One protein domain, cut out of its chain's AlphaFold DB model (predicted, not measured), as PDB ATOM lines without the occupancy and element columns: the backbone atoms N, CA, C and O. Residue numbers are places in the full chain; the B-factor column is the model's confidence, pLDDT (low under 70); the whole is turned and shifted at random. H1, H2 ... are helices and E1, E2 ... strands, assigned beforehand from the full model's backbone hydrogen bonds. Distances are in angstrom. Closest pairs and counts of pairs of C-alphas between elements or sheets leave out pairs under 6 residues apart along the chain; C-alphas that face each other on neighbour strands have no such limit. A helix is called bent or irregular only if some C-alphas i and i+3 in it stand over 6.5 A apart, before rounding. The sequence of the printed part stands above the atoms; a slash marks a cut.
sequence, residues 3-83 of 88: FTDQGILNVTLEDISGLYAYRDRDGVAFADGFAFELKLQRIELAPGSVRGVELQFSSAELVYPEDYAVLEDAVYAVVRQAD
ATOM      1  N   PHE A   3     113.585 -23.773  12.007       97.88
ATOM      2  CA  PHE A   3     112.485 -23.142  11.286       97.88
ATOM      3  C   PHE A   3     112.085 -21.858  12.010       97.88
ATOM      4  O   PHE A   3     111.799 -21.875  13.206       97.88
ATOM      5  N   THR A   4     112.160 -20.733  11.308       97.25
ATOM      6  CA  THR A   4     111.939 -19.404  11.890       97.25
ATOM      7  C   THR A   4     110.470 -18.991  11.817       97.25
ATOM      8  O   THR A   4     109.731 -19.440  10.943       97.25
ATOM      9  N   ASP A   5     110.063 -18.031  12.652       95.94
ATOM     10  CA  ASP A   5     108.713 -17.438  12.610       95.94
ATOM     11  C   ASP A   5     108.404 -16.720  11.279       95.94
ATOM     12  O   ASP A   5     107.254 -16.411  10.971       95.94
ATOM     13  N   GLN A   6     109.432 -16.444  10.470       96.62
ATOM     14  CA  GLN A   6     109.292 -15.872   9.130       96.62
ATOM     15  C   GLN A   6     109.009 -16.935   8.058       96.62
ATOM     16  O   GLN A   6     108.814 -16.575   6.896       96.62
ATOM     17  N   GLY A   7     108.968 -18.220   8.424       97.25
ATOM     18  CA  GLY A   7     108.764 -19.331   7.496       97.25
ATOM     19  C   GLY A   7     110.024 -19.725   6.726       97.25
ATOM     20  O   GLY A   7     109.914 -20.284   5.637       97.25
ATOM     21  N   ILE A   8     111.214 -19.411   7.244       98.12
ATOM     22  CA  ILE A   8     112.493 -19.801   6.630       98.12
ATOM     23  C   ILE A   8     113.060 -21.015   7.364       98.12
ATOM     24  O   ILE A   8     113.213 -20.967   8.588       98.12
ATOM     25  N   LEU A   9     113.365 -22.082   6.621       98.44
ATOM     26  CA  LEU A   9     114.080 -23.253   7.126       98.44
ATOM     27  C   LEU A   9     115.585 -23.081   6.900       98.44
ATOM     28  O   LEU A   9     116.067 -23.197   5.776       98.44
ATOM     29  N   ASN A  10     116.316 -22.845   7.982       98.19
ATOM     30  CA  ASN A  10     117.769 -22.755   7.980       98.19
ATOM     31  C   ASN A  10     118.372 -24.144   8.202       98.19
ATOM     32  O   ASN A  10     118.104 -24.794   9.224       98.19
ATOM     33  N   VAL A  11     119.205 -24.575   7.258       97.69
ATOM     34  CA  VAL A  11     119.933 -25.845   7.298       97.69
ATOM     35  C   VAL A  11     121.425 -25.543   7.322       97.69
ATOM     36  O   VAL A  11     121.965 -24.921   6.408       97.69
ATOM     37  N   THR A  12     122.093 -25.960   8.391       96.06
ATOM     38  CA  THR A  12     123.521 -25.701   8.608       96.06
ATOM     39  C   THR A  12     124.382 -26.871   8.138       96.06
ATOM     40  O   THR A  12     123.883 -27.970   7.896       96.06
ATOM     41  N   LEU A  13     125.699 -26.665   8.054       95.06
ATOM     42  CA  LEU A  13     126.630 -27.753   7.747       95.06
ATOM     43  C   LEU A  13     126.554 -28.896   8.777       95.06
ATOM     44  O   LEU A  13     126.653 -30.064   8.405       95.06
ATOM     45  N   GLU A  14     126.354 -28.572  10.057       91.88
ATOM     46  CA  GLU A  14     126.229 -29.569  11.128       91.88
ATOM     47  C   GLU A  14     125.012 -30.477  10.898       91.88
ATOM     48  O   GLU A  14     125.129 -31.699  10.997       91.88
ATOM     49  N   ASP A  15     123.884 -29.902  10.472       91.94
ATOM     50  CA  ASP A  15     122.664 -30.651  10.144       91.94
ATOM     51  C   ASP A  15     122.887 -31.660   9.016       91.94
ATOM     52  O   ASP A  15     122.411 -32.793   9.063       91.94
ATOM     53  N   ILE A  16     123.660 -31.252   8.011       93.06
ATOM     54  CA  ILE A  16     124.006 -32.088   6.864       93.06
ATOM     55  C   ILE A  16     125.048 -33.150   7.216       93.06
ATOM     56  O   ILE A  16     124.994 -34.264   6.692       93.06
ATOM     57  N   SER A  17     125.971 -32.852   8.132       89.56
ATOM     58  CA  SER A  17     127.000 -33.803   8.560       89.56
ATOM     59  C   SER A  17     126.396 -35.095   9.130       89.56
ATOM     60  O   SER A  17     126.894 -36.188   8.845       89.56
ATOM     61  N   GLY A  18     125.264 -34.994   9.840       91.00
ATOM     62  CA  GLY A  18     124.505 -36.146  10.331       91.00
ATOM     63  C   GLY A  18     123.935 -37.020   9.209       91.00
ATOM     64  O   GLY A  18     123.919 -38.245   9.326       91.00
ATOM     65  N   LEU A  19     123.549 -36.422   8.078       95.31
ATOM     66  CA  LEU A  19     122.993 -37.167   6.947       95.31
ATOM     67  C   LEU A  19     124.030 -38.061   6.266       95.31
ATOM     68  O   LEU A  19     123.706 -39.183   5.875       95.31
ATOM     69  N   TYR A  20     125.283 -37.608   6.175       95.06
ATOM     70  CA  TYR A  20     126.378 -38.448   5.689       95.06
ATOM     71  C   TYR A  20     126.608 -39.661   6.591       95.06
ATOM     72  O   TYR A  20     126.859 -40.751   6.084       95.06
ATOM     73  N   ALA A  21     126.448 -39.516   7.910       92.88
ATOM     74  CA  ALA A  21     126.551 -40.648   8.824       92.88
ATOM     75  C   ALA A  21     125.448 -41.692   8.567       92.88
ATOM     76  O   ALA A  21     125.750 -42.884   8.525       92.88
ATOM     77  N   TYR A  22     124.197 -41.271   8.343       95.06
ATOM     78  CA  TYR A  22     123.109 -42.194   7.990       95.06
ATOM     79  C   TYR A  22     123.340 -42.877   6.642       95.06
ATOM     80  O   TYR A  22     123.115 -44.079   6.504       95.06
ATOM     81  N   ARG A  23     123.826 -42.133   5.648       96.19
ATOM     82  CA  ARG A  23     124.127 -42.688   4.331       96.19
ATOM     83  C   ARG A  23     125.263 -43.703   4.385       96.19
ATOM     84  O   ARG A  23     125.093 -44.831   3.933       96.19
ATOM     85  N   ASP A  24     126.403 -43.317   4.947       96.00
ATOM     86  CA  ASP A  24     127.629 -44.113   4.888       96.00
ATOM     87  C   ASP A  24     127.564 -45.326   5.835       96.00
ATOM     88  O   ASP A  24     128.127 -46.378   5.529       96.00
ATOM     89  N   ARG A  25     126.856 -45.212   6.971       95.75
ATOM     90  CA  ARG A  25     126.685 -46.316   7.931       95.75
ATOM     91  C   ARG A  25     125.505 -47.223   7.595       95.75
ATOM     92  O   ARG A  25     125.644 -48.441   7.665       95.75
ATOM     93  N   ASP A  26     124.355 -46.629   7.280       96.12
ATOM     94  CA  ASP A  26     123.067 -47.331   7.235       96.12
ATOM     95  C   ASP A  26     122.482 -47.418   5.808       96.12
ATOM     96  O   ASP A  26     121.452 -48.059   5.603       96.12
ATOM     97  N   GLY A  27     123.127 -46.804   4.807       96.50
ATOM     98  CA  GLY A  27     122.658 -46.794   3.417       96.50
ATOM     99  C   GLY A  27     121.424 -45.918   3.183       96.50
ATOM    100  O   GLY A  27     120.721 -46.102   2.189       96.50
ATOM    101  N   VAL A  28     121.127 -44.994   4.100       97.44
ATOM    102  CA  VAL A  28     119.929 -44.143   4.057       97.44
ATOM    103  C   VAL A  28     120.106 -43.012   3.040       97.44
ATOM    104  O   VAL A  28     121.128 -42.328   3.027       97.44
ATOM    105  N   ALA A  29     119.100 -42.788   2.192       97.50
ATOM    106  CA  ALA A  29     119.107 -41.678   1.242       97.50
ATOM    107  C   ALA A  29     118.988 -40.321   1.959       97.50
ATOM    108  O   ALA A  29     118.327 -40.217   2.994       97.50
ATOM    109  N   PHE A  30     119.558 -39.253   1.383       97.69
ATOM    110  CA  PHE A  30     119.514 -37.914   1.989       97.69
ATOM    111  C   PHE A  30     118.094 -37.445   2.319       97.69
ATOM    112  O   PHE A  30     117.887 -36.871   3.381       97.69
ATOM    113  N   ALA A  31     117.113 -37.730   1.456       98.00
ATOM    114  CA  ALA A  31     115.724 -37.334   1.683       98.00
ATOM    115  C   ALA A  31     115.132 -38.017   2.929       98.00
ATOM    116  O   ALA A  31     114.528 -37.358   3.774       98.00
ATOM    117  N   ASP A  32     115.363 -39.321   3.088       98.06
ATOM    118  CA  ASP A  32     114.878 -40.079   4.244       98.06
ATOM    119  C   ASP A  32     115.573 -39.632   5.537       98.06
ATOM    120  O   ASP A  32     114.917 -39.438   6.563       98.06
ATOM    121  N   GLY A  33     116.890 -39.407   5.477       97.31
ATOM    122  CA  GLY A  33     117.667 -38.887   6.601       97.31
ATOM    123  C   GLY A  33     117.216 -37.485   7.016       97.31
ATOM    124  O   GLY A  33     117.010 -37.221   8.198       97.31
ATOM    125  N   PHE A  34     116.988 -36.595   6.051       97.94
ATOM    126  CA  PHE A  34     116.529 -35.233   6.314       97.94
ATOM    127  C   PHE A  34     115.112 -35.211   6.904       97.94
ATOM    128  O   PHE A  34     114.858 -34.533   7.900       97.94
ATOM    129  N   ALA A  35     114.195 -36.015   6.358       97.44
ATOM    130  CA  ALA A  35     112.850 -36.171   6.911       97.44
ATOM    131  C   ALA A  35     112.866 -36.752   8.338       97.44
ATOM    132  O   ALA A  35     112.018 -36.397   9.164       97.44
ATOM    133  N   PHE A  36     113.812 -37.645   8.640       95.81
ATOM    134  CA  PHE A  36     114.029 -38.156   9.991       95.81
ATOM    135  C   PHE A  36     114.532 -37.062  10.940       95.81
ATOM    136  O   PHE A  36     113.968 -36.907  12.023       95.81
ATOM    137  N   GLU A  37     115.518 -36.266  10.530       96.25
ATOM    138  CA  GLU A  37     116.063 -35.170  11.339       96.25
ATOM    139  C   GLU A  37     115.015 -34.102  11.675       96.25
ATOM    140  O   GLU A  37     114.913 -33.689  12.831       96.25
ATOM    141  N   LEU A  38     114.163 -33.711  10.718       96.88
ATOM    142  CA  LEU A  38     113.044 -32.796  10.989       96.88
ATOM    143  C   LEU A  38     112.150 -33.327  12.121       96.88
ATOM    144  O   LEU A  38     111.813 -32.596  13.053       96.88
ATOM    145  N   LYS A  39     111.822 -34.624  12.092       95.81
ATOM    146  CA  LYS A  39     111.020 -35.275  13.140       95.81
ATOM    147  C   LYS A  39     111.767 -35.355  14.469       95.81
ATOM    148  O   LYS A  39     111.175 -35.076  15.511       95.81
ATOM    149  N   LEU A  40     113.047 -35.729  14.446       94.94
ATOM    150  CA  LEU A  40     113.890 -35.857  15.637       94.94
ATOM    151  C   LEU A  40     114.002 -34.520  16.382       94.94
ATOM    152  O   LEU A  40     113.859 -34.473  17.604       94.94
ATOM    153  N   GLN A  41     114.181 -33.435  15.630       95.06
ATOM    154  CA  GLN A  41     114.308 -32.071  16.140       95.06
ATOM    155  C   GLN A  41     112.950 -31.389  16.386       95.06
ATOM    156  O   GLN A  41     112.915 -30.250  16.849       95.06
ATOM    157  N   ARG A  42     111.830 -32.087  16.134       96.31
ATOM    158  CA  ARG A  42     110.450 -31.584  16.285       96.31
ATOM    159  C   ARG A  42     110.180 -30.309  15.479       96.31
ATOM    160  O   ARG A  42     109.486 -29.408  15.945       96.31
ATOM    161  N   ILE A  43     110.733 -30.244  14.273       96.94
ATOM    162  CA  ILE A  43     110.467 -29.182  13.307       96.94
ATOM    163  C   ILE A  43     109.277 -29.615  12.453       96.94
ATOM    164  O   ILE A  43     109.368 -30.557  11.664       96.94
ATOM    165  N   GLU A  44     108.156 -28.923  12.618       93.94
ATOM    166  CA  GLU A  44     106.942 -29.158  11.842       93.94
ATOM    167  C   GLU A  44     106.840 -28.134  10.711       93.94
ATOM    168  O   GLU A  44     106.738 -26.931  10.947       93.94
ATOM    169  N   LEU A  45     106.857 -28.626   9.473       96.25
ATOM    170  CA  LEU A  45     106.578 -27.834   8.280       96.25
ATOM    171  C   LEU A  45     105.121 -28.096   7.893       96.25
ATOM    172  O   LEU A  45     104.760 -29.218   7.540       96.25
ATOM    173  N   ALA A  46     104.275 -27.078   8.009       92.94
ATOM    174  CA  ALA A  46     102.870 -27.170   7.633       92.94
ATOM    175  C   ALA A  46     102.657 -26.660   6.197       92.94
ATOM    176  O   ALA A  46     103.399 -25.782   5.749       92.94
ATOM    177  N   PRO A  47     101.620 -27.124   5.481       95.31
ATOM    178  CA  PRO A  47     101.246 -26.539   4.198       95.31
ATOM    179  C   PRO A  47     101.039 -25.017   4.294       95.31
ATOM    180  O   PRO A  47     100.286 -24.542   5.145       95.31
ATOM    181  N   GLY A  48     101.700 -24.257   3.421       96.50
ATOM    182  CA  GLY A  48     101.692 -22.792   3.386       96.50
ATOM    183  C   GLY A  48     102.612 -22.107   4.401       96.50
ATOM    184  O   GLY A  48     102.602 -20.876   4.483       96.50
ATOM    185  N   SER A  49     103.371 -22.863   5.198       96.81
ATOM    186  CA  SER A  49     104.262 -22.300   6.221       96.81
ATOM    187  C   SER A  49     105.641 -21.936   5.678       96.81
ATOM    188  O   SER A  49     106.269 -21.012   6.201       96.81
ATOM    189  N   VAL A  50     106.116 -22.620   4.633       98.25
ATOM    190  CA  VAL A  50     107.486 -22.473   4.143       98.25
ATOM    191  C   VAL A  50     107.559 -21.385   3.080       98.25
ATOM    192  O   VAL A  50     106.997 -21.491   1.994       98.25
ATOM    193  N   ARG A  51     108.296 -20.321   3.393       97.31
ATOM    194  CA  ARG A  51     108.590 -19.206   2.484       97.31
ATOM    195  C   ARG A  51     109.955 -19.324   1.819       97.31
ATOM    196  O   ARG A  51     110.166 -18.707   0.781       97.31
ATOM    197  N   GLY A  52     110.868 -20.089   2.412       98.00
ATOM    198  CA  GLY A  52     112.216 -20.272   1.898       98.00
ATOM    199  C   GLY A  52     112.987 -21.353   2.642       98.00
ATOM    200  O   GLY A  52     112.659 -21.712   3.774       98.00
ATOM    201  N   VAL A  53     114.028 -21.848   1.982       98.31
ATOM    202  CA  VAL A  53     115.028 -22.755   2.541       98.31
ATOM    203  C   VAL A  53     116.384 -22.092   2.346       98.31
ATOM    204  O   VAL A  53     116.706 -21.665   1.239       98.31
ATOM    205  N   GLU A  54     117.172 -21.990   3.409       97.56
ATOM    206  CA  GLU A  54     118.525 -21.445   3.363       97.56
ATOM    207  C   GLU A  54     119.529 -22.537   3.728       97.56
ATOM    208  O   GLU A  54     119.601 -22.977   4.880       97.56
ATOM    209  N   LEU A  55     120.324 -22.963   2.743       97.25
ATOM    210  CA  LEU A  55     121.491 -23.814   2.964       97.25
ATOM    211  C   LEU A  55     122.669 -22.919   3.365       97.25
ATOM    212  O   LEU A  55     123.251 -22.221   2.537       97.25
ATOM    213  N   GLN A  56     123.001 -22.908   4.652       96.88
ATOM    214  CA  GLN A  56     124.004 -22.012   5.240       96.88
ATOM    215  C   GLN A  56     125.415 -22.605   5.161       96.88
ATOM    216  O   GLN A  56     126.146 -22.664   6.148       96.88
ATOM    217  N   PHE A  57     125.763 -23.107   3.982       95.25
ATOM    218  CA  PHE A  57     127.055 -23.696   3.656       95.25
ATOM    219  C   PHE A  57     127.227 -23.718   2.137       95.25
ATOM    220  O   PHE A  57     126.260 -23.749   1.373       95.25
ATOM    221  N   SER A  58     128.474 -23.723   1.691       95.38
ATOM    222  CA  SER A  58     128.841 -23.942   0.295       95.38
ATOM    223  C   SER A  58     129.163 -25.415   0.029       95.38
ATOM    224  O   SER A  58     129.461 -26.184   0.944       95.38
ATOM    225  N   SER A  59     129.157 -25.823  -1.242       95.12
ATOM    226  CA  SER A  59     129.540 -27.187  -1.633       95.12
ATOM    227  C   SER A  59     130.960 -27.564  -1.198       95.12
ATOM    228  O   SER A  59     131.207 -28.717  -0.863       95.12
ATOM    229  N   ALA A  60     131.884 -26.599  -1.144       95.44
ATOM    230  CA  ALA A  60     133.273 -26.822  -0.742       95.44
ATOM    231  C   ALA A  60     133.436 -27.219   0.737       95.44
ATOM    232  O   ALA A  60     134.492 -27.718   1.118       95.44
ATOM    233  N   GLU A  61     132.415 -26.985   1.562       95.38
ATOM    234  CA  GLU A  61     132.420 -27.315   2.990       95.38
ATOM    235  C   GLU A  61     131.847 -28.709   3.278       95.38
ATOM    236  O   GLU A  61     131.967 -29.206   4.398       95.38
ATOM    237  N   LEU A  62     131.233 -29.356   2.282       94.75
ATOM    238  CA  LEU A  62     130.698 -30.706   2.421       94.75
ATOM    239  C   LEU A  62     131.813 -31.750   2.528       94.75
ATOM    240  O   LEU A  62     132.905 -31.584   1.988       94.75
ATOM    241  N   VAL A  63     131.485 -32.882   3.159       93.50
ATOM    242  CA  VAL A  63     132.357 -34.068   3.189       93.50
ATOM    243  C   VAL A  63     132.686 -34.532   1.766       93.50
ATOM    244  O   VAL A  63     133.838 -34.844   1.471       93.50
ATOM    245  N   TYR A  64     131.679 -34.520   0.892       94.88
ATOM    246  CA  TYR A  64     131.787 -34.850  -0.524       94.88
ATOM    247  C   TYR A  64     131.150 -33.707  -1.337       94.88
ATOM    248  O   TYR A  64     129.924 -33.633  -1.450       94.88
ATOM    249  N   PRO A  65     131.944 -32.750  -1.852       96.19
ATOM    250  CA  PRO A  65     131.425 -31.588  -2.579       96.19
ATOM    251  C   PRO A  65     130.546 -31.926  -3.792       96.19
ATOM    252  O   PRO A  65     129.641 -31.163  -4.134       96.19
ATOM    253  N   GLU A  66     130.795 -33.066  -4.437       96.38
ATOM    254  CA  GLU A  66     130.026 -33.590  -5.568       96.38
ATOM    255  C   GLU A  66     128.568 -33.924  -5.226       96.38
ATOM    256  O   GLU A  66     127.715 -33.921  -6.115       96.38
ATOM    257  N   ASP A  67     128.259 -34.152  -3.948       96.06
ATOM    258  CA  ASP A  67     126.916 -34.511  -3.500       96.06
ATOM    259  C   ASP A  67     125.991 -33.301  -3.337       96.06
ATOM    260  O   ASP A  67     124.793 -33.491  -3.127       96.06
ATOM    261  N   TYR A  68     126.505 -32.066  -3.447       96.62
ATOM    262  CA  TYR A  68     125.736 -30.849  -3.160       96.62
ATOM    263  C   TYR A  68     124.388 -30.815  -3.887       96.62
ATOM    264  O   TYR A  68     123.367 -30.595  -3.249       96.62
ATOM    265  N   ALA A  69     124.370 -31.098  -5.194       97.12
ATOM    266  CA  ALA A  69     123.140 -31.070  -5.986       97.12
ATOM    267  C   ALA A  69     122.127 -32.135  -5.533       97.12
ATOM    268  O   ALA A  69     120.937 -31.860  -5.428       97.12
ATOM    269  N   VAL A  70     122.596 -33.346  -5.213       96.69
ATOM    270  CA  VAL A  70     121.731 -34.445  -4.754       96.69
ATOM    271  C   VAL A  70     121.168 -34.145  -3.365       96.69
ATOM    272  O   VAL A  70     120.011 -34.447  -3.073       96.69
ATOM    273  N   LEU A  71     121.990 -33.551  -2.504       96.94
ATOM    274  CA  LEU A  71     121.601 -33.143  -1.166       96.94
ATOM    275  C   LEU A  71     120.595 -31.991  -1.192       96.94
ATOM    276  O   LEU A  71     119.587 -32.048  -0.490       96.94
ATOM    277  N   GLU A  72     120.855 -30.976  -2.013       97.50
ATOM    278  CA  GLU A  72     119.949 -29.855  -2.238       97.50
ATOM    279  C   GLU A  72     118.590 -30.369  -2.726       97.50
ATOM    280  O   GLU A  72     117.576 -30.161  -2.057       97.50
ATOM    281  N   ASP A  73     118.568 -31.154  -3.806       97.75
ATOM    282  CA  ASP A  73     117.339 -31.742  -4.344       97.75
ATOM    283  C   ASP A  73     116.570 -32.557  -3.295       97.75
ATOM    284  O   ASP A  73     115.339 -32.478  -3.225       97.75
ATOM    285  N   ALA A  74     117.276 -33.315  -2.451       97.94
ATOM    286  CA  ALA A  74     116.672 -34.092  -1.377       97.94
ATOM    287  C   ALA A  74     116.008 -33.209  -0.308       97.94
ATOM    288  O   ALA A  74     114.870 -33.482   0.082       97.94
ATOM    289  N   VAL A  75     116.680 -32.141   0.136       97.94
ATOM    290  CA  VAL A  75     116.116 -31.164   1.082       97.94
ATOM    291  C   VAL A  75     114.845 -30.551   0.497       97.94
ATOM    292  O   VAL A  75     113.779 -30.617   1.112       97.94
ATOM    293  N   TYR A  76     114.928 -30.022  -0.724       98.12
ATOM    294  CA  TYR A  76     113.794 -29.386  -1.389       98.12
ATOM    295  C   TYR A  76     112.640 -30.366  -1.649       98.12
ATOM    296  O   TYR A  76     111.473 -29.997  -1.508       98.12
ATOM    297  N   ALA A  77     112.924 -31.627  -1.987       97.75
ATOM    298  CA  ALA A  77     111.898 -32.652  -2.169       97.75
ATOM    299  C   ALA A  77     111.113 -32.925  -0.877       97.75
ATOM    300  O   ALA A  77     109.881 -32.961  -0.912       97.75
ATOM    301  N   VAL A  78     111.800 -33.058   0.262       98.00
ATOM    302  CA  VAL A  78     111.149 -33.269   1.565       98.00
ATOM    303  C   VAL A  78     110.324 -32.052   1.968       98.00
ATOM    304  O   VAL A  78     109.186 -32.200   2.419       98.00
ATOM    305  N   VAL A  79     110.856 -30.847   1.758       98.25
ATOM    306  CA  VAL A  79     110.129 -29.606   2.045       98.25
ATOM    307  C   VAL A  79     108.860 -29.514   1.195       98.25
ATOM    308  O   VAL A  79     107.795 -29.280   1.754       98.25
ATOM    309  N   ARG A  80     108.921 -29.789  -0.116       97.69
ATOM    310  CA  ARG A  80     107.734 -29.805  -0.996       97.69
ATOM    311  C   ARG A  80     106.730 -30.899  -0.639       97.69
ATOM    312  O   ARG A  80     105.534 -30.734  -0.857       97.69
ATOM    313  N   GLN A  81     107.189 -32.024  -0.098       96.81
ATOM    314  CA  GLN A  81     106.289 -33.070   0.382       96.81
ATOM    315  C   GLN A  81     105.509 -32.617   1.627       96.81
ATOM    316  O   GLN A  81     104.326 -32.938   1.751       96.81
ATOM    317  N   ALA A  82     106.158 -31.891   2.540       96.44
ATOM    318  CA  ALA A  82     105.526 -31.364   3.749       96.44
ATOM    319  C   ALA A  82     104.674 -30.110   3.474       96.44
ATOM    320  O   ALA A  82     103.586 -29.957   4.029       96.44
ATOM    321  N   ASP A  83     105.141 -29.251   2.570       97.56
ATOM    322  CA  ASP A  83     104.465 -28.049   2.103       97.56
ATOM    323  C   ASP A  83     104.358 -28.038   0.565       97.56
ATOM    324  O   ASP A  83     105.210 -27.470  -0.122       97.56
TER     325      ASP A  83
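This is residues 3 to 83 of the 88 residues of an uncharacterized protein of Paenibacillus sp. BK673 (UniProt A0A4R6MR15). A short ribbon of two strands, E1 and E2, forms one side of this domain, with the long helix H3 running back the other way near E2. H2 starts against H3, where Ala 31 comes closest to Ala 74, and runs off from it at a steep tilt, while H1 leads from the end of E1 away from the strands and packs on H2 with its residues 19 to 23. The printed part has 81 residues with three named helices and two named strands, in the order E1, H1, H2, E2, H3; the class is mostly helix, and the sheet, E1 beside E2, is parallel. The whole is compact, with a radius of gyration of the C-alphas of 12.2 A, and spans 33 by 24 by 18 A.

Begin at E1, residues 8 to 12, and set it beside its parallel neighbour E2, residues 52 to 56; their directions differ by 19 degrees. Look for N 9 and O 52, 3.0 A apart, and N 54 and O 9, 2.9 A apart, both within hydrogen-bond range. Between these strands come H1, residues 13 to 26, and H2, residues 30 to 40, in a strand-helix-strand unit, two parallel neighbour strands with helices between, whose crossover is right-handed. H1 touches H2 with its residues 19 to 23 alone; the closest C-alphas are those of Leu 19 and Gly 33, 5.6 A apart. Their lines stand at a steep tilt of 66 degrees, opposite ways. Then go to H3, residues 65 to 82, which touches H2 with its residues 70 to 78 alone; the closest C-alphas, of Ala 31 and Ala 74, are 4.6 A apart. These two run the same way at a steep tilt of 54 degrees. The closest C-alphas of E2 and H3, those of Val 53 and Tyr 76, are 7.8 A apart. E1 and H2 are apart, as are E1 and H3; H1 and H3 are only just apart, at 8.4 A. Every O i to N i+4 pair is within hydrogen-bond range in H2, against 9 of 10 in H1 and 12 of 14 in H3.

Find C-alpha 8 at (112.493, -19.801, 6.630), where E1 begins; it is 12.7 A long. From C-alpha 13 at (126.630, -27.753, 7.747), H1 runs 19.9 A to C-alpha 26. H2 covers 14.9 A, and E2 12.4 A. H3 runs 26.7 A to C-alpha 82 at (105.526, -31.364, 3.749); it is irregular, with C-alphas 66 and 69 7.3 A apart.

The two C-alphas farthest apart, those of Gln 6 and Arg 25, are 35.1 A apart. The printed part has no cut. Look between H2 and E2 for the long link, 11 residues. The mean pLDDT of the printed part is 96.3, and no printed residue is under 70.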